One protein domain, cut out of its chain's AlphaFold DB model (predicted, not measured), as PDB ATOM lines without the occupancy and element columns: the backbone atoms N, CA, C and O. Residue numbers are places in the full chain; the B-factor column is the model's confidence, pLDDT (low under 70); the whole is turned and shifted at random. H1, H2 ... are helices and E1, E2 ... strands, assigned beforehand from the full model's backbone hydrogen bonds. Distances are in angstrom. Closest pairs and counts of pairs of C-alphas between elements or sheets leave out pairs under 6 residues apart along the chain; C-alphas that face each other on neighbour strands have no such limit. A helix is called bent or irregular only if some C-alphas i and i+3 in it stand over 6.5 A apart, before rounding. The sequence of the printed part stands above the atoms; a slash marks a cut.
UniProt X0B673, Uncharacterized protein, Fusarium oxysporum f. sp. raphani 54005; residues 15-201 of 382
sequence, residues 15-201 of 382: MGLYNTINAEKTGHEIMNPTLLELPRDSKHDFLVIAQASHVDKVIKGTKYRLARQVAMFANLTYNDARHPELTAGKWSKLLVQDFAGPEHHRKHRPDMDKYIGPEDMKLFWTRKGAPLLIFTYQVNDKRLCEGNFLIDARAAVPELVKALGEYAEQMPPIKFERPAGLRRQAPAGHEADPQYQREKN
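Overview. This is residues 15 to 201 of the 382 residues of an uncharacterized protein of Fusarium oxysporum f. sp. raphani 54005 (UniProt X0B673). Two strongly twisted antiparallel sheets, E1 E2 E3 E4 and E5 E6 E7 E8, form a sandwich only partly face to face, with edge strands E1 and E5 side by side. The long bent hairpin of E2 and E3 runs far along the elongated body; H1 and H2 follow E7 beside the sheets, and the small H3 lies out beyond the second sheet. The printed part has 187 residues, with eight named strands and three named helices in the order E1 E2 E3 E4 E5 E6 E7 H1 H2 E8 H3; the class is mixed, helices and strands. It is compact, with a radius of gyration of the C-alphas of 18.3 A, and spans 54 by 36 by 32 A.

Arrangement. E1, residues 30 to 37, E2, residues 46 to 59, E3, residues 62 to 78, and E4, residues 84 to 94, form a meander, each strand the antiparallel neighbour of the one before. N 34 and O 49 of E1 and E2 are 2.8 A apart, N 48 and O 72 of E2 and E3 2.8 A, and N 71 and O 93 of E3 and E4 2.8 A, within hydrogen-bond range. E5, residues 119 to 125, E6, residues 131 to 138, and E7, residues 146 to 152, form a second meander, with N 134 and O 122 at 2.8 A and N 149 and O 135 at 2.8 A. E8, residues 180 to 182, is the antiparallel neighbour of E7, with N 180 and O 150 at 2.8 A. The two sheets make a sandwich, two sheets face to face, their best planes 34 degrees apart; the closest C-alphas of E1 and E5 are those of Leu 36 and Leu 123, 5.5 A apart. H1, residues 153 to 156, is on the second sheet at a height over the sheet of 5.0 A, over none of its strands. H2, residues 159 to 170, only grazes the first sheet with residues 159 to 163. H1 and H2 only just touch, only at the corner, with 3 pairs of C-alphas within 8 A; the closest are those of Arg 154 and Leu 160, 5.7 A. H2 is irregular, C-alphas 163 and 166 being 9.3 A apart; 3 of its 8 O i to N i+4 pairs and 8 of its 9 O i to N i+3 pairs are within range, while H1 and H3, residues 194 to 197, are too short for an O i to N i+4 pair. H3 is apart from H1 and H2.

Along the chain. E1 begins at C-alpha 30 (14.249, 9.378, 79.813) and is 18.3 A long; E2 is 35.5 A, E3 45.0 A and E4 26.3 A. E3 bends by 76 degrees at residue 75. E5 is 19.2 A, E6 22.9 A, E7 19.8 A and H2 16.6 A long. H3 ends at C-alpha 197 (9.850, 25.625, 101.753).

Size, cuts and confidence. The C-alphas of Asp 80 and Gly 189, the two farthest apart, are 59.6 A apart. The printed part has no cut; the links E4 to E5 and E8 to H3 are long. Mean pLDDT of the printed part is 83.3, with residues 15 to 19 and 96 to 114 under 70.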
ATOM      1  N   MET A  15       0.044 -10.052  78.954       43.41
ATOM      2  CA  MET A  15       1.195 -10.464  79.753       43.41
ATOM      3  C   MET A  15       1.447  -9.579  80.984       43.41
ATOM      4  O   MET A  15       2.420  -9.806  81.701       43.41
ATOM      5  N   GLY A  16       0.611  -8.563  81.231       40.62
ATOM      6  CA  GLY A  16       0.718  -7.671  82.390       40.62
ATOM      7  C   GLY A  16       1.904  -6.702  82.365       40.62
ATOM      8  O   GLY A  16       2.234  -6.139  83.406       40.62
ATOM      9  N   LEU A  17       2.574  -6.512  81.220       46.16
ATOM     10  CA  LEU A  17       3.684  -5.558  81.126       46.16
ATOM     11  C   LEU A  17       3.142  -4.117  81.048       46.16
ATOM     12  O   LEU A  17       2.145  -3.842  80.381       46.16
ATOM     13  N   TYR A  18       3.816  -3.186  81.719       57.41
ATOM     14  CA  TYR A  18       3.627  -1.755  81.489       57.41
ATOM     15  C   TYR A  18       4.300  -1.386  80.158       57.41
ATOM     16  O   TYR A  18       5.329  -1.963  79.798       57.41
ATOM     17  N   ASN A  19       3.722  -0.444  79.412       58.78
ATOM     18  CA  ASN A  19       4.321   0.008  78.158       58.78
ATOM     19  C   ASN A  19       5.614   0.767  78.474       58.78
ATOM     20  O   ASN A  19       5.590   1.818  79.118       58.78
ATOM     21  N   THR A  20       6.752   0.246  78.019       70.38
ATOM     22  CA  THR A  20       7.982   1.031  77.949       70.38
ATOM     23  C   THR A  20       7.788   2.168  76.949       70.38
ATOM     24  O   THR A  20       7.053   2.037  75.966       70.38
ATOM     25  N   ILE A  21       8.429   3.307  77.206       83.62
ATOM     26  CA  ILE A  21       8.500   4.388  76.226       83.62
ATOM     27  C   ILE A  21       9.835   4.267  75.507       83.62
ATOM     28  O   ILE A  21      10.891   4.523  76.085       83.62
ATOM     29  N   ASN A  22       9.784   3.888  74.237       88.94
ATOM     30  CA  ASN A  22      10.948   3.853  73.372       88.94
ATOM     31  C   ASN A  22      11.232   5.260  72.838       88.94
ATOM     32  O   ASN A  22      10.592   5.739  71.898       88.94
ATOM     33  N   ALA A  23      12.205   5.921  73.463       92.19
ATOM     34  CA  ALA A  23      12.652   7.265  73.117       92.19
ATOM     35  C   ALA A  23      13.957   7.294  72.301       92.19
ATOM     36  O   ALA A  23      14.503   8.376  72.077       92.19
ATOM     37  N   GLU A  24      14.461   6.151  71.816       91.94
ATOM     38  CA  GLU A  24      15.793   6.043  71.193       91.94
ATOM     39  C   GLU A  24      15.996   7.031  70.036       91.94
ATOM     40  O   GLU A  24      17.033   7.688  69.931       91.94
ATOM     41  N   LYS A  25      14.972   7.211  69.192       94.06
ATOM     42  CA  LYS A  25      15.021   8.117  68.030       94.06
ATOM     43  C   LYS A  25      15.142   9.595  68.399       94.06
ATOM     44  O   LYS A  25      15.522  10.385  67.534       94.06
ATOM     45  N   THR A  26      14.828   9.964  69.639       93.50
ATOM     46  CA  THR A  26      14.997  11.332  70.148       93.50
ATOM     47  C   THR A  26      16.438  11.623  70.571       93.50
ATOM     48  O   THR A  26      16.806  12.787  70.703       93.50
ATOM     49  N   GLY A  27      17.254  10.585  70.796       92.56
ATOM     50  CA  GLY A  27      18.606  10.712  71.346       92.56
ATOM     51  C   GLY A  27      18.659  11.031  72.845       92.56
ATOM     52  O   GLY A  27      19.732  11.357  73.351       92.56
ATOM     53  N   HIS A  28      17.531  10.957  73.559       90.06
ATOM     54  CA  HIS A  28      17.462  11.173  75.003       90.06
ATOM     55  C   HIS A  28      17.199   9.865  75.749       90.06
ATOM     56  O   HIS A  28      16.288   9.118  75.397       90.06
ATOM     57  N   GLU A  29      17.931   9.636  76.837       89.50
ATOM     58  CA  GLU A  29      17.472   8.717  77.878       89.50
ATOM     59  C   GLU A  29      16.455   9.459  78.744       89.50
ATOM     60  O   GLU A  29      16.668  10.626  79.098       89.50
ATOM     61  N   ILE A  30      15.357   8.783  79.074       88.00
ATOM     62  CA  ILE A  30      14.249   9.378  79.813       88.00
ATOM     63  C   ILE A  30      13.970   8.654  81.126       88.00
ATOM     64  O   ILE A  30      14.131   7.443  81.238       88.00
ATOM     65  N   MET A  31      13.518   9.419  82.114       85.69
ATOM     66  CA  MET A  31      13.107   8.960  83.437       85.69
ATOM     67  C   MET A  31      11.780   9.625  83.815       85.69
ATOM     68  O   MET A  31      11.520  10.762  83.419       85.69
ATOM     69  N   ASN A  32      10.957   8.923  84.600       83.25
ATOM     70  CA  ASN A  32       9.680   9.417  85.130       83.25
ATOM     71  C   ASN A  32       8.802  10.121  84.069       83.25
ATOM     72  O   ASN A  32       8.476  11.300  84.232       83.25
ATOM     73  N   PRO A  33       8.466   9.451  82.951       88.50
ATOM     74  CA  PRO A  33       7.637  10.065  81.930       88.50
ATOM     75  C   PRO A  33       6.218  10.319  82.446       88.50
ATOM     76  O   PRO A  33       5.646   9.511  83.180       88.50
ATOM     77  N   THR A  34       5.636  11.429  82.008       90.88
ATOM     78  CA  THR A  34       4.216  11.731  82.145       90.88
ATOM     79  C   THR A  34       3.570  11.824  80.770       90.88
ATOM     80  O   THR A  34       4.196  12.291  79.814       90.88
ATOM     81  N   LEU A  35       2.337  11.335  80.671       91.75
ATOM     82  CA  LEU A  35       1.596  11.199  79.426       91.75
ATOM     83  C   LEU A  35       0.401  12.148  79.417       91.75
ATOM     84  O   LEU A  35      -0.275  12.327  80.426       91.75
ATOM     85  N   LEU A  36       0.127  12.707  78.245       92.06
ATOM     86  CA  LEU A  36      -1.155  13.294  77.886       92.06
ATOM     87  C   LEU A  36      -1.652  12.549  76.650       92.06
ATOM     88  O   LEU A  36      -1.037  12.667  75.589       92.06
ATOM     89  N   GLU A  37      -2.733  11.787  76.785       90.50
ATOM     90  CA  GLU A  37      -3.421  11.211  75.627       90.50
ATOM     91  C   GLU A  37      -3.993  12.346  74.769       90.50
ATOM     92  O   GLU A  37      -4.568  13.310  75.283       90.50
ATOM     93  N   LEU A  38      -3.726  12.291  73.466       90.25
ATOM     94  CA  LEU A  38      -4.172  13.280  72.497       90.25
ATOM     95  C   LEU A  38      -5.450  12.786  71.807       90.25
ATOM     96  O   LEU A  38      -5.642  11.583  71.662       90.25
ATOM     97  N   PRO A  39      -6.317  13.701  71.340       86.69
ATOM     98  CA  PRO A  39      -7.498  13.340  70.573       86.69
ATOM     99  C   PRO A  39      -7.224  12.376  69.431       86.69
ATOM    100  O   PRO A  39      -6.276  12.569  68.674       86.69
ATOM    101  N   ARG A  40      -8.119  11.398  69.268       77.94
ATOM    102  CA  ARG A  40      -8.197  10.560  68.074       77.94
ATOM    103  C   ARG A  40      -8.269  11.480  66.848       77.94
ATOM    104  O   ARG A  40      -8.987  12.470  66.886       77.94
ATOM    105  N   ASP A  41      -7.453  11.197  65.837       81.19
ATOM    106  CA  ASP A  41      -7.166  12.039  64.653       81.19
ATOM    107  C   ASP A  41      -6.092  13.126  64.834       81.19
ATOM    108  O   ASP A  41      -5.660  13.747  63.858       81.19
ATOM    109  N   SER A  42      -5.551  13.295  66.045       87.94
ATOM    110  CA  SER A  42      -4.270  13.985  66.216       87.94
ATOM    111  C   SER A  42      -3.171  13.237  65.463       87.94
ATOM    112  O   SER A  42      -3.214  12.025  65.256       87.94
ATOM    113  N   LYS A  43      -2.111  13.956  65.091       91.12
ATOM    114  CA  LYS A  43      -0.953  13.359  64.405       91.12
ATOM    115  C   LYS A  43      -0.250  12.280  65.245       91.12
ATOM    116  O   LYS A  43       0.477  11.440  64.704       91.12
ATOM    117  N   HIS A  44      -0.402  12.372  66.559       92.88
ATOM    118  CA  HIS A  44       0.243  11.523  67.540       92.88
ATOM    119  C   HIS A  44      -0.763  11.082  68.597       92.88
ATOM    120  O   HIS A  44      -1.696  11.833  68.868       92.88
ATOM    121  N   ASP A  45      -0.537   9.926  69.219       90.31
ATOM    122  CA  ASP A  45      -1.435   9.420  70.268       90.31
ATOM    123  C   ASP A  45      -1.162  10.091  71.620       90.31
ATOM    124  O   ASP A  45      -2.074  10.269  72.423       90.31
ATOM    125  N   PHE A  46       0.090  10.484  71.886       93.44
ATOM    126  CA  PHE A  46       0.493  11.062  73.166       93.44
ATOM    127  C   PHE A  46       1.461  12.235  73.011       93.44
ATOM    128  O   PHE A  46       2.402  12.199  72.210       93.44
ATOM    129  N   LEU A  47       1.298  13.237  73.877       95.50
ATOM    130  CA  LEU A  47       2.404  14.084  74.316       95.50
ATOM    131  C   LEU A  47       3.049  13.425  75.538       95.50
ATOM    132  O   LEU A  47       2.375  13.104  76.515       95.50
ATOM    133  N   VAL A  48       4.367  13.264  75.489       94.69
ATOM    134  CA  VAL A  48       5.177  12.737  76.586       94.69
ATOM    135  C   VAL A  48       6.099  13.841  77.078       94.69
ATOM    136  O   VAL A  48       6.815  14.449  76.281       94.69
ATOM    137  N   ILE A  49       6.120  14.075  78.387       94.00
ATOM    138  CA  ILE A  49       7.131  14.916  79.037       94.00
ATOM    139  C   ILE A  49       7.863  14.070  80.067       94.00
ATOM    140  O   ILE A  49       7.243  13.436  80.910       94.00
ATOM    141  N   ALA A  50       9.189  14.047  80.005       91.62
ATOM    142  CA  ALA A  50      10.010  13.214  80.875       91.62
ATOM    143  C   ALA A  50      11.250  13.962  81.360       91.62
ATOM    144  O   ALA A  50      11.661  14.970  80.774       91.62
ATOM    145  N   GLN A  51      11.859  13.463  82.436       88.50
ATOM    146  CA  GLN A  51      13.190  13.903  82.832       88.50
ATOM    147  C   GLN A  51      14.192  13.301  81.851       88.50
ATOM    148  O   GLN A  51      14.167  12.098  81.610       88.50
ATOM    149  N   ALA A  52      15.066  14.121  81.281       88.75
ATOM    150  CA  ALA A  52      16.201  13.652  80.498       88.75
ATOM    151  C   ALA A  52      17.422  13.429  81.403       88.75
ATOM    152  O   ALA A  52      17.466  13.944  82.527       88.75
ATOM    153  N   SER A  53      18.451  12.729  80.905       86.12
ATOM    154  CA  SER A  53      19.706  12.525  81.642       86.12
ATOM    155  C   SER A  53      20.223  13.839  82.236       86.12
ATOM    156  O   SER A  53      20.329  14.865  81.542       86.12
ATOM    157  N   HIS A  54      20.547  13.795  83.526       85.88
ATOM    158  CA  HIS A  54      21.069  14.951  84.243       85.88
ATOM    159  C   HIS A  54      22.429  15.370  83.689       85.88
ATOM    160  O   HIS A  54      23.219  14.523  83.270       85.88
ATOM    161  N   VAL A  55      22.716  16.667  83.740       86.19
ATOM    162  CA  VAL A  55      24.015  17.222  83.343       86.19
ATOM    163  C   VAL A  55      24.717  17.834  84.540       86.19
ATOM    164  O   VAL A  55      24.099  18.520  85.353       86.19
ATOM    165  N   ASP A  56      26.017  17.593  84.652       87.38
ATOM    166  CA  ASP A  56      26.827  18.253  85.666       87.38
ATOM    167  C   ASP A  56      27.120  19.689  85.226       87.38
ATOM    168  O   ASP A  56      27.576  19.941  84.108       87.38
ATOM    169  N   LYS A  57      26.870  20.648  86.118       81.44
ATOM    170  CA  LYS A  57      27.072  22.075  85.861       81.44
ATOM    171  C   LYS A  57      27.777  22.732  87.037       81.44
ATOM    172  O   LYS A  57      27.476  22.458  88.195       81.44
ATOM    173  N   VAL A  58      28.716  23.629  86.747       81.94
ATOM    174  CA  VAL A  58      29.374  24.452  87.770       81.94
ATOM    175  C   VAL A  58      28.777  25.850  87.730       81.94
ATOM    176  O   VAL A  58      28.849  26.524  86.705       81.94
ATOM    177  N   ILE A  59      28.203  26.296  88.844       75.56
ATOM    178  CA  ILE A  59      27.599  27.627  88.973       75.56
ATOM    179  C   ILE A  59      28.262  28.321  90.163       75.56
ATOM    180  O   ILE A  59      28.191  27.835  91.290       75.56
ATOM    181  N   LYS A  60      28.953  29.442  89.908       76.75
ATOM    182  CA  LYS A  60      29.726  30.203  90.915       76.75
ATOM    183  C   LYS A  60      30.667  29.330  91.775       76.75
ATOM    184  O   LYS A  60      30.795  29.540  92.973       76.75
ATOM    185  N   GLY A  61      31.325  28.343  91.160       78.88
ATOM    186  CA  GLY A  61      32.283  27.454  91.833       78.88
ATOM    187  C   GLY A  61      31.666  26.243  92.545       78.88
ATOM    188  O   GLY A  61      32.401  25.331  92.918       78.88
ATOM    189  N   THR A  62      30.339  26.173  92.665       77.94
ATOM    190  CA  THR A  62      29.637  25.010  93.226       77.94
ATOM    191  C   THR A  62      29.233  24.047  92.111       77.94
ATOM    192  O   THR A  62      28.758  24.473  91.056       77.94
ATOM    193  N   LYS A  63      29.444  22.745  92.332       81.06
ATOM    194  CA  LYS A  63      29.026  21.676  91.413       81.06
ATOM    195  C   LYS A  63      27.576  21.289  91.687       81.06
ATOM    196  O   LYS A  63      27.240  20.950  92.820       81.06
ATOM    197  N   TYR A  64      26.774  21.277  90.635       79.38
ATOM    198  CA  TYR A  64      25.368  20.907  90.641       79.38
ATOM    199  C   TYR A  64      25.119  19.784  89.641       79.38
ATOM    200  O   TYR A  64      25.730  19.756  88.572       79.38
ATOM    201  N   ARG A  65      24.175  18.903  89.967       82.44
ATOM    202  CA  ARG A  65      23.557  17.974  89.028       82.44
ATOM    203  C   ARG A  65      22.220  18.566  88.595       82.44
ATOM    204  O   ARG A  65      21.323  18.739  89.417       82.44
ATOM    205  N   LEU A  66      22.123  18.925  87.323       82.12
ATOM    206  CA  LEU A  66      20.974  19.608  86.750       82.12
ATOM    207  C   LEU A  66      20.054  18.610  86.045       82.12
ATOM    208  O   LEU A  66      20.440  17.989  85.051       82.12
ATOM    209  N   ALA A  67      18.831  18.492  86.548       83.62
ATOM    210  CA  ALA A  67      17.722  17.851  85.871       83.62
ATOM    211  C   ALA A  67      17.286  18.667  84.656       83.62
ATOM    212  O   ALA A  67      17.297  19.900  84.665       83.62
ATOM    213  N   ARG A  68      16.884  17.962  83.601       86.62
ATOM    214  CA  ARG A  68      16.356  18.549  82.370       86.62
ATOM    215  C   ARG A  68      15.028  17.895  82.049       86.62
ATOM    216  O   ARG A  68      14.839  16.721  82.343       86.62
ATOM    217  N   GLN A  69      14.140  18.640  81.407       89.94
ATOM    218  CA  GLN A  69      12.863  18.125  80.925       89.94
ATOM    219  C   GLN A  69      12.826  18.134  79.413       89.94
ATOM    220  O   GLN A  69      13.182  19.135  78.790       89.94
ATOM    221  N   VAL A  70      12.355  17.034  78.842       92.75
ATOM    222  CA  VAL A  70      12.173  16.869  77.406       92.75
ATOM    223  C   VAL A  70      10.713  16.558  77.106       92.75
ATOM    224  O   VAL A  70      10.114  15.702  77.754       92.75
ATOM    225  N   ALA A  71      10.150  17.255  76.124       95.62
ATOM    226  CA  ALA A  71       8.906  16.880  75.474       95.62
ATOM    227  C   ALA A  71       9.192  16.074  74.211       95.62
ATOM    228  O   ALA A  71      10.139  16.365  73.475       95.62
ATOM    229  N   MET A  72       8.332  15.105  73.936       96.69
ATOM    230  CA  MET A  72       8.301  14.339  72.696       96.69
ATOM    231  C   MET A  72       6.867  13.919  72.381       96.69
ATOM    232  O   MET A  72       6.013  13.885  73.263       96.69
ATOM    233  N   PHE A  73       6.613  13.579  71.123       96.88
ATOM    234  CA  PHE A  73       5.369  12.926  70.734       96.88
ATOM    235  C   PHE A  73       5.613  11.436  70.531       96.88
ATOM    236  O   PHE A  73       6.624  11.055  69.926       96.88
ATOM    237  N   ALA A  74       4.686  10.616  71.016       94.12
ATOM    238  CA  ALA A  74       4.753   9.165  70.924       94.12
ATOM    239  C   ALA A  74       3.433   8.586  70.421       94.12
ATOM    240  O   ALA A  74       2.370   9.166  70.634       94.12
ATOM    241  N   ASN A  75       3.532   7.430  69.771       91.69
ATOM    242  CA  ASN A  75       2.386   6.667  69.296       91.69
ATOM    243  C   ASN A  75       2.395   5.283  69.937       91.69
ATOM    244  O   ASN A  75       3.470   4.730  70.193       91.69
ATOM    245  N   LEU A  76       1.212   4.721  70.162       87.44
ATOM    246  CA  LEU A  76       1.066   3.325  70.533       87.44
ATOM    247  C   LEU A  76       1.415   2.460  69.320       87.44
ATOM    248  O   LEU A  76       0.761   2.501  68.279       87.44
ATOM    249  N   THR A  77       2.472   1.673  69.458       87.06
ATOM    250  CA  THR A  77       2.920   0.706  68.461       87.06
ATOM    251  C   THR A  77       3.089  -0.670  69.107       87.06
ATOM    252  O   THR A  77       2.632  -0.903  70.227       87.06
ATOM    253  N   TYR A  78       3.719  -1.594  68.386       84.06
ATOM    254  CA  TYR A  78       4.038  -2.926  68.872       84.06
ATOM    255  C   TYR A  78       5.499  -3.238  68.555       84.06
ATOM    256  O   TYR A  78       5.946  -3.007  67.430       84.06
ATOM    257  N   ASN A  79       6.228  -3.774  69.534       80.25
ATOM    258  CA  ASN A  79       7.603  -4.230  69.332       80.25
ATOM    259  C   ASN A  79       7.659  -5.560  68.549       80.25
ATOM    260  O   ASN A  79       6.626  -6.142  68.212       80.25
ATOM    261  N   ASP A  80       8.863  -6.080  68.295       81.38
ATOM    262  CA  ASP A  80       9.072  -7.322  67.528       81.38
ATOM    263  C   ASP A  80       8.363  -8.546  68.137       81.38
ATOM    264  O   ASP A  80       7.919  -9.445  67.420       81.38
ATOM    265  N   ALA A  81       8.202  -8.570  69.464       79.75
ATOM    266  CA  ALA A  81       7.470  -9.612  70.183       79.75
ATOM    267  C   ALA A  81       5.942  -9.391  70.185       79.75
ATOM    268  O   ALA A  81       5.202 -10.172  70.784       79.75
ATOM    269  N   ARG A  82       5.453  -8.359  69.485       78.06
ATOM    270  CA  ARG A  82       4.057  -7.896  69.453       78.06
ATOM    271  C   ARG A  82       3.523  -7.437  70.808       78.06
ATOM    272  O   ARG A  82       2.318  -7.486  71.041       78.06
ATOM    273  N   HIS A  83       4.397  -6.964  71.691       76.25
ATOM    274  CA  HIS A  83       3.963  -6.300  72.917       76.25
ATOM    275  C   HIS A  83       3.710  -4.821  72.625       76.25
ATOM    276  O   HIS A  83       4.496  -4.226  71.878       76.25
ATOM    277  N   PRO A  84       2.642  -4.229  73.184       77.75
ATOM    278  CA  PRO A  84       2.394  -2.803  73.037       77.75
ATOM    279  C   PRO A  84       3.579  -1.993  73.586       77.75
ATOM    280  O   PRO A  84       4.155  -2.326  74.622       77.75
ATOM    281  N   GLU A  85       3.960  -0.946  72.862       83.19
ATOM    282  CA  GLU A  85       5.058  -0.044  73.213       83.19
ATOM    283  C   GLU A  85       4.713   1.379  72.762       83.19
ATOM    284  O   GLU A  85       4.207   1.579  71.658       83.19
ATOM    285  N   LEU A  86       5.004   2.384  73.593       88.06
ATOM    286  CA  LEU A  86       4.898   3.778  73.165       88.06
ATOM    287  C   LEU A  86       6.206   4.191  72.495       88.06
ATOM    288  O   LEU A  86       7.239   4.284  73.152       88.06
ATOM    289  N   THR A  87       6.179   4.468  71.195       92.06
ATOM    290  CA  THR A  87       7.395   4.793  70.438       92.06
ATOM    291  C   THR A  87       7.412   6.261  70.047       92.06
ATOM    292  O   THR A  87       6.524   6.745  69.339       92.06
ATOM    293  N   ALA A  88       8.451   6.974  70.479       94.88
ATOM    294  CA  ALA A  88       8.667   8.366  70.128       94.88
ATOM    295  C   ALA A  88       9.329   8.521  68.749       94.88
ATOM    296  O   ALA A  88      10.128   7.697  68.289       94.88
ATOM    297  N   GLY A  89       8.992   9.620  68.074       93.62
ATOM    298  CA  GLY A  89       9.617  10.008  66.811       93.62
ATOM    299  C   GLY A  89      11.012  10.626  66.983       93.62
ATOM    300  O   GLY A  89      11.626  10.576  68.040       93.62
ATOM    301  N   LYS A  90      11.511  11.266  65.918       95.75
ATOM    302  CA  LYS A  90      12.762  12.050  65.967       95.75
ATOM    303  C   LYS A  90      12.599  13.421  66.626       95.75
ATOM    304  O   LYS A  90      13.590  14.067  66.940       95.75
ATOM    305  N   TRP A  91      11.366  13.912  66.730       96.81
ATOM    306  CA  TRP A  91      11.110  15.229  67.292       96.81
ATOM    307  C   TRP A  91      11.154  15.159  68.818       96.81
ATOM    308  O   TRP A  91      10.461  14.341  69.424       96.81
ATOM    309  N   SER A  92      11.937  16.049  69.411       95.25
ATOM    310  CA  SER A  92      11.985  16.298  70.845       95.25
ATOM    311  C   SER A  92      12.328  17.764  71.102       95.25
ATOM    312  O   SER A  92      12.870  18.457  70.232       95.25
ATOM    313  N   LYS A  93      12.008  18.252  72.301       93.62
ATOM    314  CA  LYS A  93      12.320  19.621  72.723       93.62
ATOM    315  C   LYS A  93      12.617  19.677  74.212       93.62
ATOM    316  O   LYS A  93      11.805  19.239  75.020       93.62
ATOM    317  N   LEU A  94      13.756  20.258  74.581       90.75
ATOM    318  CA  LEU A  94      14.021  20.604  75.975       90.75
ATOM    319  C   LEU A  94      13.126  21.782  76.381       90.75
ATOM    320  O   LEU A  94      13.144  22.819  75.717       90.75
ATOM    321  N   LEU A  95      12.327  21.608  77.433       84.00
ATOM    322  CA  LEU A  95      11.316  22.593  77.846       84.00
ATOM    323  C   LEU A  95      11.891  23.673  78.746       84.00
ATOM    324  O   LEU A  95      11.676  24.863  78.539       84.00
ATOM    325  N   VAL A  96      12.652  23.238  79.742       67.62
ATOM    326  CA  VAL A  96      13.332  24.131  80.665       67.62
ATOM    327  C   VAL A  96      14.789  24.179  80.241       67.62
ATOM    328  O   VAL A  96      15.493  23.170  80.293       67.62
ATOM    329  N   GLN A  97      15.216  25.347  79.758       56.81
ATOM    330  CA  GLN A  97      16.622  25.598  79.459       56.81
ATOM    331  C   GLN A  97      17.441  25.556  80.746       56.81
ATOM    332  O   GLN A  97      16.937  25.864  81.827       56.81
ATOM    333  N   ASP A  98      18.709  25.172  80.614       53.56
ATOM    334  CA  ASP A  98      19.572  24.922  81.756       53.56
ATOM    335  C   ASP A  98      19.562  26.083  82.756       53.56
ATOM    336  O   ASP A  98      19.878  27.219  82.398       53.56
ATOM    337  N   PHE A  99      19.285  25.775  84.024       52.22
ATOM    338  CA  PHE A  99      19.293  26.724  85.137       52.22
ATOM    339  C   PHE A  99      20.532  27.634  85.073       52.22
ATOM    340  O   PHE A  99      21.676  27.168  85.157       52.22
ATOM    341  N   ALA A 100      20.308  28.923  84.809       47.50
ATOM    342  CA  ALA A 100      21.363  29.884  84.475       47.50
ATOM    343  C   ALA A 100      21.818  30.741  85.670       47.50
ATOM    344  O   ALA A 100      22.791  31.485  85.550       47.50
ATOM    345  N   GLY A 101      21.145  30.641  86.820       52.56
ATOM    346  CA  GLY A 101      21.447  31.418  88.024       52.56
ATOM    347  C   GLY A 101      21.935  30.541  89.183       52.56
ATOM    348  O   GLY A 101      21.813  29.335  89.113       52.56
ATOM    349  N   PRO A 102      22.506  31.098  90.259       50.88
ATOM    350  CA  PRO A 102      22.812  30.394  91.514       50.88
ATOM    351  C   PRO A 102      21.742  30.606  92.590       50.88
ATOM    352  O   PRO A 102      22.001  30.468  93.782       50.88
ATOM    353  N   GLU A 103      20.551  31.027  92.202       53.09
ATOM    354  CA  GLU A 103      19.528  31.411  93.157       53.09
ATOM    355  C   GLU A 103      18.730  30.159  93.483       53.09
ATOM    356  O   GLU A 103      17.799  29.823  92.765       53.09
ATOM    357  N   HIS A 104      19.210  29.391  94.466       55.81
ATOM    358  CA  HIS A 104      18.467  29.032  95.679       55.81
ATOM    359  C   HIS A 104      19.241  28.031  96.527       55.81
ATOM    360  O   HIS A 104      19.364  26.867  96.171       55.81
ATOM    361  N   HIS A 105      19.744  28.504  97.666       56.56
ATOM    362  CA  HIS A 105      20.229  27.639  98.734       56.56
ATOM    363  C   HIS A 105      19.074  27.413  99.698       56.56
ATOM    364  O   HIS A 105      18.566  28.384 100.276       56.56
ATOM    365  N   ARG A 106      18.672  26.158  99.917       58.12
ATOM    366  CA  ARG A 106      17.763  25.862 101.030       58.12
ATOM    367  C   ARG A 106      18.449  26.312 102.303       58.12
ATOM    368  O   ARG A 106      19.485  25.762 102.690       58.12
ATOM    369  N   LYS A 107      17.876  27.310 102.979       54.94
ATOM    370  CA  LYS A 107      18.374  27.721 104.292       54.94
ATOM    371  C   LYS A 107      18.435  26.475 105.175       54.94
ATOM    372  O   LYS A 107      17.444  25.773 105.336       54.94
ATOM    373  N   HIS A 108      19.620  26.196 105.712       56.31
ATOM    374  CA  HIS A 108      19.876  25.065 106.608       56.31
ATOM    375  C   HIS A 108      19.827  23.658 105.969       56.31
ATOM    376  O   HIS A 108      19.841  22.677 106.711       56.31
ATOM    377  N   ARG A 109      19.824  23.519 104.628       60.75
ATOM    378  CA  ARG A 109      19.906  22.213 103.925       60.75
ATOM    379  C   ARG A 109      20.879  22.222 102.724       60.75
ATOM    380  O   ARG A 109      20.463  21.959 101.597       60.75
ATOM    381  N   PRO A 110      22.183  22.483 102.947       58.94
ATOM    382  CA  PRO A 110      23.188  22.579 101.877       58.94
ATOM    383  C   PRO A 110      23.460  21.252 101.141       58.94
ATOM    384  O   PRO A 110      24.035  21.238 100.055       58.94
ATOM    385  N   ASP A 111      23.066  20.117 101.723       59.19
ATOM    386  CA  ASP A 111      23.112  18.792 101.099       59.19
ATOM    387  C   ASP A 111      22.152  18.674  99.907       59.19
ATOM    388  O   ASP A 111      22.460  17.999  98.924       59.19
ATOM    389  N   MET A 112      21.019  19.372  99.988       56.78
ATOM    390  CA  MET A 112      19.948  19.359  98.992       56.78
ATOM    391  C   MET A 112      20.219  20.304  97.817       56.78
ATOM    392  O   MET A 112      19.601  20.149  96.768       56.78
ATOM    393  N   ASP A 113      21.165  21.233  97.958       61.91
ATOM    394  CA  ASP A 113      21.507  22.205  96.917       61.91
ATOM    395  C   ASP A 113      22.276  21.568  95.751       61.91
ATOM    396  O   ASP A 113      22.435  22.187  94.713       61.91
ATOM    397  N   LYS A 114      22.750  20.321  95.866       64.44
ATOM    398  CA  LYS A 114      23.511  19.653  94.793       64.44
ATOM    399  C   LYS A 114      22.650  19.216  93.607       64.44
ATOM    400  O   LYS A 114      23.212  18.793  92.598       64.44
ATOM    401  N   TYR A 115      21.327  19.286  93.728       72.31
ATOM    402  CA  TYR A 115      20.383  18.873  92.702       72.31
ATOM    403  C   TYR A 115      19.413  20.009  92.378       72.31
ATOM    404  O   TYR A 115      18.733  20.526  93.261       72.31
ATOM    405  N   ILE A 116      19.365  20.395  91.107       77.88
ATOM    406  CA  ILE A 116      18.573  21.522  90.603       77.88
ATOM    407  C   ILE A 116      17.899  21.126  89.293       77.88
ATOM    408  O   ILE A 116      18.300  20.155  88.665       77.88
ATOM    409  N   GLY A 117      16.922  21.893  88.841       78.62
ATOM    410  CA  GLY A 117      16.140  21.594  87.655       78.62
ATOM    411  C   GLY A 117      14.741  21.086  87.991       78.62
ATOM    412  O   GLY A 117      14.375  20.973  89.166       78.62
ATOM    413  N   PRO A 118      13.933  20.827  86.954       82.06
ATOM    414  CA  PRO A 118      12.516  20.615  87.136       82.06
ATOM    415  C   PRO A 118      12.166  19.134  87.381       82.06
ATOM    416  O   PRO A 118      12.763  18.239  86.777       82.06
ATOM    417  N   GLU A 119      11.189  18.864  88.252       82.62
ATOM    418  CA  GLU A 119      10.769  17.506  88.647       82.62
ATOM    419  C   GLU A 119       9.238  17.336  88.701       82.62
ATOM    420  O   GLU A 119       8.488  18.244  88.343       82.62
ATOM    421  N   ASP A 120       8.795  16.140  89.117       83.12
ATOM    422  CA  ASP A 120       7.413  15.772  89.462       83.12
ATOM    423  C   ASP A 120       6.344  16.170  88.433       83.12
ATOM    424  O   ASP A 120       5.234  16.577  88.800       83.12
ATOM    425  N   MET A 121       6.674  16.038  87.145       89.81
ATOM    426  CA  MET A 121       5.795  16.471  86.066       89.81
ATOM    427  C   MET A 121       4.501  15.673  86.026       89.81
ATOM    428  O   MET A 121       4.518  14.444  86.096       89.81
ATOM    429  N   LYS A 122       3.386  16.374  85.825       92.56
ATOM    430  CA  LYS A 122       2.083  15.750  85.585       92.56
ATOM    431  C   LYS A 122       1.374  16.465  84.454       92.56
ATOM    432  O   LYS A 122       1.157  17.671  84.529       92.56
ATOM    433  N   LEU A 123       1.012  15.714  83.427       93.31
ATOM    434  CA  LEU A 123       0.133  16.176  82.366       93.31
ATOM    435  C   LEU A 123      -1.303  15.742  82.653       93.31
ATOM    436  O   LEU A 123      -1.533  14.634  83.134       93.31
ATOM    437  N   PHE A 124      -2.260  16.623  82.378       93.38
ATOM    438  CA  PHE A 124      -3.684  16.326  82.511       93.38
ATOM    439  C   PHE A 124      -4.525  17.275  81.654       93.38
ATOM    440  O   PHE A 124      -4.103  18.385  81.323       93.38
ATOM    441  N   TRP A 125      -5.737  16.848  81.316       91.81
ATOM    442  CA  TRP A 125      -6.734  17.712  80.690       91.81
ATOM    443  C   TRP A 125      -7.553  18.440  81.763       91.81
ATOM    444  O   TRP A 125      -7.744  17.927  82.859       91.81
ATOM    445  N   THR A 126      -8.089  19.621  81.485       90.81
ATOM    446  CA  THR A 126      -9.217  20.163  82.263       90.81
ATOM    447  C   THR A 126     -10.529  19.603  81.723       90.81
ATOM    448  O   THR A 126     -10.570  19.095  80.601       90.81
ATOM    449  N   ARG A 127     -11.634  19.747  82.466       86.19
ATOM    450  CA  ARG A 127     -12.969  19.366  81.961       86.19
ATOM    451  C   ARG A 127     -13.356  20.077  80.664       86.19
ATOM    452  O   ARG A 127     -14.023  19.484  79.827       86.19
ATOM    453  N   LYS A 128     -12.889  21.313  80.466       86.38
ATOM    454  CA  LYS A 128     -13.080  22.069  79.217       86.38
ATOM    455  C   LYS A 128     -12.082  21.715  78.110       86.38
ATOM    456  O   LYS A 128     -12.114  22.332  77.055       86.38
ATOM    457  N   GLY A 129     -11.171  20.771  78.343       88.50
ATOM    458  CA  GLY A 129     -10.203  20.331  77.341       88.50
ATOM    459  C   GLY A 129      -8.973  21.230  77.196       88.50
ATOM    460  O   GLY A 129      -8.311  21.169  76.166       88.50
ATOM    461  N   ALA A 130      -8.624  22.050  78.194       92.12
ATOM    462  CA  ALA A 130      -7.310  22.704  78.222       92.12
ATOM    463  C   ALA A 130      -6.249  21.703  78.724       92.12
ATOM    464  O   ALA A 130      -6.473  21.079  79.760       92.12
ATOM    465  N   PRO A 131      -5.101  21.530  78.051       94.44
ATOM    466  CA  PRO A 131      -4.044  20.650  78.519       94.44
ATOM    467  C   PRO A 131      -3.151  21.425  79.482       94.44
ATOM    468  O   PRO A 131      -2.616  22.476  79.132       94.44
ATOM    469  N   LEU A 132      -2.968  20.915  80.692       95.38
ATOM    470  CA  LEU A 132      -2.142  21.549  81.708       95.38
ATOM    471  C   LEU A 132      -0.962  20.653  82.081       95.38
ATOM    472  O   LEU A 132      -1.061  19.426  82.120       95.38
ATOM    473  N   LEU A 133       0.158  21.305  82.368       94.88
ATOM    474  CA  LEU A 133       1.373  20.706  82.892       94.88
ATOM    475  C   LEU A 133       1.611  21.244  84.301       94.88
ATOM    476  O   LEU A 133       1.716  22.457  84.496       94.88
ATOM    477  N   ILE A 134       1.743  20.330  85.257       93.56
ATOM    478  CA  ILE A 134       2.366  20.600  86.550       93.56
ATOM    479  C   ILE A 134       3.839  20.245  86.457       93.56
ATOM    480  O   ILE A 134       4.177  19.211  85.885       93.56
ATOM    481  N   PHE A 135       4.702  21.060  87.044       90.31
ATOM    482  CA  PHE A 135       6.107  20.729  87.249       90.31
ATOM    483  C   PHE A 135       6.647  21.476  88.466       90.31
ATOM    484  O   PHE A 135       6.192  22.577  88.786       90.31
ATOM    485  N   THR A 136       7.649  20.907  89.122       87.44
ATOM    486  CA  THR A 136       8.380  21.608  90.177       87.44
ATOM    487  C   THR A 136       9.595  22.296  89.585       87.44
ATOM    488  O   THR A 136      10.170  21.806  88.616       87.44
ATOM    489  N   TYR A 137      10.009  23.420  90.156       82.62
ATOM    490  CA  TYR A 137      11.250  24.093  89.786       82.62
ATOM    491  C   TYR A 137      11.793  24.917  90.950       82.62
ATOM    492  O   TYR A 137      11.043  25.310  91.844       82.62
ATOM    493  N   GLN A 138      13.096  25.193  90.957       80.12
ATOM    494  CA  GLN A 138      13.694  26.087  91.948       80.12
ATOM    495  C   GLN A 138      13.293  27.533  91.641       80.12
ATOM    496  O   GLN A 138      13.255  27.949  90.481       80.12
ATOM    497  N   VAL A 139      12.964  28.296  92.679       77.19
ATOM    498  CA  VAL A 139      12.313  29.609  92.534       77.19
ATOM    499  C   VAL A 139      13.079  30.673  93.257       77.19
ATOM    500  O   VAL A 139      13.500  30.408  94.368       77.19
ATOM    501  N   ASN A 140      13.186  31.881  92.691       74.25
ATOM    502  CA  ASN A 140      13.860  32.969  93.384       74.25
ATOM    503  C   ASN A 140      13.054  33.578  94.560       74.25
ATOM    504  O   ASN A 140      12.600  34.714  94.444       74.25
ATOM    505  N   ASP A 141      12.857  32.858  95.674       75.69
ATOM    506  CA  ASP A 141      12.038  33.312  96.812       75.69
ATOM    507  C   ASP A 141      12.722  33.143  98.187       75.69
ATOM    508  O   ASP A 141      13.396  32.166  98.481       75.69
ATOM    509  N   LYS A 142      12.549  34.112  99.096       70.81
ATOM    510  CA  LYS A 142      13.229  34.115 100.412       70.81
ATOM    511  C   LYS A 142      12.820  32.965 101.350       70.81
ATOM    512  O   LYS A 142      13.508  32.763 102.363       70.81
ATOM    513  N   ARG A 143      11.690  32.312 101.073       74.75
ATOM    514  CA  ARG A 143      11.043  31.267 101.880       74.75
ATOM    515  C   ARG A 143      10.905  29.967 101.086       74.75
ATOM    516  O   ARG A 143      11.271  28.914 101.595       74.75
ATOM    517  N   LEU A 144      10.414  30.044  99.852       77.50
ATOM    518  CA  LEU A 144      10.217  28.893  98.974       77.50
ATOM    519  C   LEU A 144      11.508  28.608  98.198       77.50
ATOM    520  O   LEU A 144      11.979  29.451  97.450       77.50
ATOM    521  N   CYS A 145      12.082  27.420  98.361       78.19
ATOM    522  CA  CYS A 145      13.253  27.017  97.578       78.19
ATOM    523  C   CYS A 145      12.844  26.330  96.275       78.19
ATOM    524  O   CYS A 145      13.441  26.545  95.222       78.19
ATOM    525  N   GLU A 146      11.829  25.478  96.358       81.50
ATOM    526  CA  GLU A 146      11.344  24.684  95.243       81.50
ATOM    527  C   GLU A 146       9.828  24.800  95.204       81.50
ATOM    528  O   GLU A 146       9.133  24.342  96.113       81.50
ATOM    529  N   GLY A 147       9.349  25.487  94.176       83.44
ATOM    530  CA  GLY A 147       7.935  25.704  93.939       83.44
ATOM    531  C   GLY A 147       7.372  24.664  92.991       83.44
ATOM    532  O   GLY A 147       8.096  24.079  92.185       83.44
ATOM    533  N   ASN A 148       6.063  24.483  93.070       89.38
ATOM    534  CA  ASN A 148       5.298  23.747  92.087       89.38
ATOM    535  C   ASN A 148       4.542  24.740  91.197       89.38
ATOM    536  O   ASN A 148       4.161  25.815  91.661       89.38
ATOM    537  N   PHE A 149       4.355  24.417  89.922       90.44
ATOM    538  CA  PHE A 149       3.839  25.354  88.929       90.44
ATOM    539  C   PHE A 149       2.838  24.707  87.989       90.44
ATOM    540  O   PHE A 149       2.985  23.540  87.655       90.44
ATOM    541  N   LEU A 150       1.877  25.501  87.516       93.50
ATOM    542  CA  LEU A 150       0.968  25.196  86.418       93.50
ATOM    543  C   LEU A 150       1.339  25.999  85.180       93.50
ATOM    544  O   LEU A 150       1.598  27.198  85.261       93.50
ATOM    545  N   ILE A 151       1.278  25.366  84.020       94.75
ATOM    546  CA  ILE A 151       1.325  26.040  82.724       94.75
ATOM    547  C   ILE A 151       0.400  25.317  81.745       94.75
ATOM    548  O   ILE A 151       0.188  24.110  81.866       94.75
ATOM    549  N   ASP A 152      -0.158  26.031  80.770       96.06
ATOM    550  CA  ASP A 152      -0.828  25.375  79.649       96.06
ATOM    551  C   ASP A 152       0.218  24.636  78.806       96.06
ATOM    552  O   ASP A 152       1.237  25.210  78.407       96.06
ATOM    553  N   ALA A 153      -0.011  23.357  78.519       96.00
ATOM    554  CA  ALA A 153       0.947  22.545  77.780       96.00
ATOM    555  C   ALA A 153       1.190  23.093  76.364       96.00
ATOM    556  O   ALA A 153       2.277  22.904  75.828       96.00
ATOM    557  N   ARG A 154       0.232  23.829  75.778       95.94
ATOM    558  CA  ARG A 154       0.412  24.519  74.488       95.94
ATOM    559  C   ARG A 154       1.351  25.719  74.597       95.94
ATOM    560  O   ARG A 154       2.021  26.047  73.627       95.94
ATOM    561  N   ALA A 155       1.430  26.363  75.763       95.06
ATOM    562  CA  ALA A 155       2.391  27.437  76.007       95.06
ATOM    563  C   ALA A 155       3.807  26.879  76.235       95.06
ATOM    564  O   ALA A 155       4.777  27.421  75.707       95.06
ATOM    565  N   ALA A 156       3.930  25.762  76.963       93.88
ATOM    566  CA  ALA A 156       5.210  25.078  77.171       93.88
ATOM    567  C   ALA A 156       5.729  24.381  75.897       93.88
ATOM    568  O   ALA A 156       6.929  24.380  75.616       93.88
ATOM    569  N   VAL A 157       4.816  23.803  75.114       95.94
ATOM    570  CA  VAL A 157       5.084  23.042  73.890       95.94
ATOM    571  C   VAL A 157       4.225  23.598  72.747       95.94
ATOM    572  O   VAL A 157       3.213  22.995  72.395       95.94
ATOM    573  N   PRO A 158       4.596  24.735  72.127       94.88
ATOM    574  CA  PRO A 158       3.816  25.329  71.032       94.88
ATOM    575  C   PRO A 158       3.534  24.372  69.865       94.88
ATOM    576  O   PRO A 158       2.500  24.457  69.207       94.88
ATOM    577  N   GLU A 159       4.427  23.411  69.631       96.25
ATOM    578  CA  GLU A 159       4.280  22.366  68.622       96.25
ATOM    579  C   GLU A 159       3.078  21.433  68.877       96.25
ATOM    580  O   GLU A 159       2.598  20.801  67.934       96.25
ATOM    581  N   LEU A 160       2.546  21.389  70.108       96.06
ATOM    582  CA  LEU A 160       1.330  20.651  70.464       96.06
ATOM    583  C   LEU A 160       0.119  21.127  69.659       96.06
ATOM    584  O   LEU A 160      -0.656  20.298  69.199       96.06
ATOM    585  N   VAL A 161      -0.011  22.433  69.405       95.25
ATOM    586  CA  VAL A 161      -1.115  22.989  68.599       95.25
ATOM    587  C   VAL A 161      -1.139  22.351  67.210       95.25
ATOM    588  O   VAL A 161      -2.183  21.927  66.727       95.25
ATOM    589  N   LYS A 162       0.036  22.194  66.591       94.19
ATOM    590  CA  LYS A 162       0.161  21.531  65.290       94.19
ATOM    591  C   LYS A 162      -0.113  20.027  65.371       94.19
ATOM    592  O   LYS A 162      -0.625  19.464  64.409       94.19
ATOM    593  N   ALA A 163       0.264  19.372  66.469       93.69
ATOM    594  CA  ALA A 163       0.010  17.944  66.664       93.69
ATOM    595  C   ALA A 163      -1.486  17.632  66.834       93.69
ATOM    596  O   ALA A 163      -1.931  16.588  66.364       93.69
ATOM    597  N   LEU A 164      -2.234  18.552  67.450       91.88
ATOM    598  CA  LEU A 164      -3.679  18.460  67.677       91.88
ATOM    599  C   LEU A 164      -4.522  18.719  66.414       91.88
ATOM    600  O   LEU A 164      -5.683  18.326  66.372       91.88
ATOM    601  N   GLY A 165      -3.962  19.363  65.385       89.75
ATOM    602  CA  GLY A 165      -4.667  19.609  64.122       89.75
ATOM    603  C   GLY A 165      -5.933  20.455  64.304       89.75
ATOM    604  O   GLY A 165      -5.921  21.430  65.053       89.75
ATOM    605  N   GLU A 166      -7.024  20.069  63.638       87.69
ATOM    606  CA  GLU A 166      -8.319  20.773  63.688       87.69
ATOM    607  C   GLU A 166      -8.912  20.833  65.104       87.69
ATOM    608  O   GLU A 166      -9.613  21.786  65.445       87.69
ATOM    609  N   TYR A 167      -8.582  19.866  65.971       86.81
ATOM    610  CA  TYR A 167      -9.041  19.885  67.359       86.81
ATOM    611  C   TYR A 167      -8.561  21.137  68.097       86.81
ATOM    612  O   TYR A 167      -9.277  21.657  68.949       86.81
ATOM    613  N   ALA A 168      -7.380  21.664  67.748       89.19
ATOM    614  CA  ALA A 168      -6.826  22.849  68.394       89.19
ATOM    615  C   ALA A 168      -7.731  24.086  68.278       89.19
ATOM    616  O   ALA A 168      -7.722  24.928  69.176       89.19
ATOM    617  N   GLU A 169      -8.523  24.180  67.207       86.94
ATOM    618  CA  GLU A 169      -9.445  25.294  66.952       86.94
ATOM    619  C   GLU A 169     -10.686  25.249  67.854       86.94
ATOM    620  O   GLU A 169     -11.302  26.279  68.117       86.94
ATOM    621  N   GLN A 170     -11.033  24.064  68.366       86.94
ATOM    622  CA  GLN A 170     -12.199  23.832  69.226       86.94
ATOM    623  C   GLN A 170     -11.869  23.968  70.719       86.94
ATOM    624  O   GLN A 170     -12.753  23.896  71.574       86.94
ATOM    625  N   MET A 171     -10.590  24.136  71.055       88.50
ATOM    626  CA  MET A 171     -10.127  24.179  72.436       88.50
ATOM    627  C   MET A 171     -10.390  25.533  73.097       88.50
ATOM    628  O   MET A 171     -10.368  26.572  72.434       88.50
ATOM    629  N   PRO A 172     -10.521  25.566  74.436       91.50
ATOM    630  CA  PRO A 172     -10.535  26.823  75.168       91.50
ATOM    631  C   PRO A 172      -9.220  27.600  74.961       91.50
ATOM    632  O   PRO A 172      -8.177  26.991  74.667       91.50
ATOM    633  N   PRO A 173      -9.227  28.930  75.173       93.44
ATOM    634  CA  PRO A 173      -8.017  29.747  75.149       93.44
ATOM    635  C   PRO A 173      -6.911  29.200  76.061       93.44
ATOM    636  O   PRO A 173      -7.165  28.415  76.978       93.44
ATOM    637  N   ILE A 174      -5.671  29.620  75.809       94.38
ATOM    638  CA  ILE A 174      -4.534  29.288  76.675       94.38
ATOM    639  C   ILE A 174      -4.826  29.799  78.091       94.38
ATOM    640  O   ILE A 174      -5.023  30.997  78.285       94.38
ATOM    641  N   LYS A 175      -4.871  28.892  79.077       90.44
ATOM    642  CA  LYS A 175      -5.255  29.243  80.461       90.44
ATOM    643  C   LYS A 175      -4.109  29.907  81.227       90.44
ATOM    644  O   LYS A 175      -4.329  30.866  81.958       90.44
ATOM    645  N   PHE A 176      -2.885  29.410  81.033       93.38
ATOM    646  CA  PHE A 176      -1.668  29.918  81.670       93.38
ATOM    647  C   PHE A 176      -0.547  30.046  80.635       93.38
ATOM    648  O   PHE A 176       0.117  29.064  80.304       93.38
ATOM    649  N   GLU A 177      -0.325  31.260  80.124       92.88
ATOM    650  CA  GLU A 177       0.765  31.552  79.176       92.88
ATOM    651  C   GLU A 177       2.156  31.485  79.822       92.88
ATOM    652  O   GLU A 177       3.168  31.313  79.144       92.88
ATOM    653  N   ARG A 178       2.214  31.654  81.146       90.69
ATOM    654  CA  ARG A 178       3.430  31.604  81.960       90.69
ATOM    655  C   ARG A 178       3.198  30.709  83.177       90.69
ATOM    656  O   ARG A 178       2.046  30.569  83.585       90.69
ATOM    657  N   PRO A 179       4.265  30.150  83.779       90.31
ATOM    658  CA  PRO A 179       4.141  29.352  84.991       90.31
ATOM    659  C   PRO A 179       3.417  30.114  86.112       90.31
ATOM    660  O   PRO A 179       3.886  31.161  86.559       90.31
ATOM    661  N   ALA A 180       2.287  29.580  86.566       91.25
ATOM    662  CA  ALA A 180       1.530  30.050  87.720       91.25
ATOM    663  C   ALA A 180       1.873  29.180  88.935       91.25
ATOM    664  O   ALA A 180       1.885  27.957  88.832       91.25
ATOM    665  N   GLY A 181       2.191  29.788  90.077       89.12
ATOM    666  CA  GLY A 181       2.599  29.040  91.268       89.12
ATOM    667  C   GLY A 181       1.461  28.206  91.866       89.12
ATOM    668  O   GLY A 181       0.318  28.644  91.888       89.12
ATOM    669  N   LEU A 182       1.800  27.035  92.397       89.62
ATOM    670  CA  LEU A 182       0.985  26.198  93.273       89.62
ATOM    671  C   LEU A 182       1.721  26.057  94.602       89.62
ATOM    672  O   LEU A 182       2.753  25.387  94.681       89.62
ATOM    673  N   ARG A 183       1.222  26.731  95.637       88.25
ATOM    674  CA  ARG A 183       1.823  26.701  96.973       88.25
ATOM    675  C   ARG A 183       0.793  26.961  98.055       88.25
ATOM    676  O   ARG A 183      -0.076  27.813  97.874       88.25
ATOM    677  N   ARG A 184       0.949  26.287  99.192       87.50
ATOM    678  CA  ARG A 184       0.195  26.585 100.411       87.50
ATOM    679  C   ARG A 184       0.729  27.864 101.044       87.50
ATOM    680  O   ARG A 184       1.917  28.182 100.938       87.50
ATOM    681  N   GLN A 185      -0.144  28.589 101.733       82.56
ATOM    682  CA  GLN A 185       0.304  29.645 102.632       82.56
ATOM    683  C   GLN A 185       0.749  29.020 103.954       82.56
ATOM    684  O   GLN A 185       0.022  28.234 104.557       82.56
ATOM    685  N   ALA A 186       1.955  29.364 104.400       82.88
ATOM    686  CA  ALA A 186       2.414  28.968 105.721       82.88
ATOM    687  C   ALA A 186       1.642  29.759 106.791       82.88
ATOM    688  O   ALA A 186       1.565  30.989 106.678       82.88
ATOM    689  N   PRO A 187       1.126  29.103 107.846       85.44
ATOM    690  CA  PRO A 187       0.635  29.800 109.024       85.44
ATOM    691  C   PRO A 187       1.715  30.719 109.604       85.44
ATOM    692  O   PRO A 187       2.911  30.432 109.507       85.44
ATOM    693  N   ALA A 188       1.299  31.819 110.234       85.50
ATOM    694  CA  ALA A 188       2.231  32.752 110.859       85.50
ATOM    695  C   ALA A 188       3.119  32.027 111.890       85.50
ATOM    696  O   ALA A 188       2.613  31.341 112.777       85.50
ATOM    697  N   GLY A 189       4.440  32.178 111.768       84.12
ATOM    698  CA  GLY A 189       5.433  31.504 112.611       84.12
ATOM    699  C   GLY A 189       5.910  30.142 112.090       84.12
ATOM    700  O   GLY A 189       6.899  29.623 112.605       84.12
ATOM    701  N   HIS A 190       5.264  29.587 111.060       83.44
ATOM    702  CA  HIS A 190       5.596  28.296 110.443       83.44
ATOM    703  C   HIS A 190       6.262  28.438 109.066       83.44
ATOM    704  O   HIS A 190       6.471  27.457 108.358       83.44
ATOM    705  N   GLU A 191       6.649  29.649 108.658       82.19
ATOM    706  CA  GLU A 191       7.212  29.918 107.327       82.19
ATOM    707  C   GLU A 191       8.541  29.202 107.060       82.19
ATOM    708  O   GLU A 191       8.967  29.089 105.910       82.19
ATOM    709  N   ALA A 192       9.214  28.747 108.117       77.31
ATOM    710  CA  ALA A 192      10.448  27.986 108.030       77.31
ATOM    711  C   ALA A 192      10.223  26.465 107.979       77.31
ATOM    712  O   ALA A 192      11.203  25.743 107.779       77.31
ATOM    713  N   ASP A 193       8.994  25.958 108.123       82.12
ATOM    714  CA  ASP A 193       8.764  24.514 108.109       82.12
ATOM    715  C   ASP A 193       9.073  23.934 106.717       82.12
ATOM    716  O   ASP A 193       8.650  24.496 105.699       82.12
ATOM    717  N   PRO A 194       9.783  22.790 106.626       77.94
ATOM    718  CA  PRO A 194      10.208  22.223 105.345       77.94
ATOM    719  C   PRO A 194       9.075  22.004 104.335       77.94
ATOM    720  O   PRO A 194       9.317  22.089 103.132       77.94
ATOM    721  N   GLN A 195       7.854  21.748 104.814       78.00
ATOM    722  CA  GLN A 195       6.669  21.539 103.976       78.00
ATOM    723  C   GLN A 195       6.217  22.793 103.213       78.00
ATOM    724  O   GLN A 195       5.603  22.664 102.160       78.00
ATOM    725  N   TYR A 196       6.546  23.991 103.714       81.75
ATOM    726  CA  TYR A 196       6.246  25.269 103.054       81.75
ATOM    727  C   TYR A 196       7.457  25.850 102.312       81.75
ATOM    728  O   TYR A 196       7.319  26.774 101.515       81.75
ATOM    729  N   GLN A 197       8.655  25.299 102.539       80.06
ATOM    730  CA  GLN A 197       9.850  25.625 101.753       80.06
ATOM    731  C   GLN A 197       9.954  24.813 100.455       80.06
ATOM    732  O   GLN A 197      10.764  25.143  99.579       80.06
ATOM    733  N   ARG A 198       9.181  23.726 100.341       81.94
ATOM    734  CA  ARG A 198       9.208  22.800  99.210       81.94
ATOM    735  C   ARG A 198       7.807  22.297  98.890       81.94
ATOM    736  O   ARG A 198       7.267  21.468  99.616       81.94
ATOM    737  N   GLU A 199       7.291  22.723  97.749       86.38
ATOM    738  CA  GLU A 199       6.002  22.269  97.238       86.38
ATOM    739  C   GLU A 199       6.206  21.170  96.197       86.38
ATOM    740  O   GLU A 199       6.910  21.367  95.208       86.38
ATOM    741  N   LYS A 200       5.618  19.992  96.446       85.06
ATOM    742  CA  LYS A 200       5.741  18.785  95.609       85.06
ATOM    743  C   LYS A 200       4.484  17.942  95.644       85.06
ATOM    744  O   LYS A 200       3.642  18.128  96.510       85.06
ATOM    745  N   ASN A 201       4.391  16.998  94.707       83.69
ATOM    746  CA  ASN A 201       3.360  15.956  94.689       83.69
ATOM    747  C   ASN A 201       1.910  16.457  94.617       83.69
ATOM    748  O   ASN A 201       0.987  15.717  94.919       83.69
TER     749      ASN A 201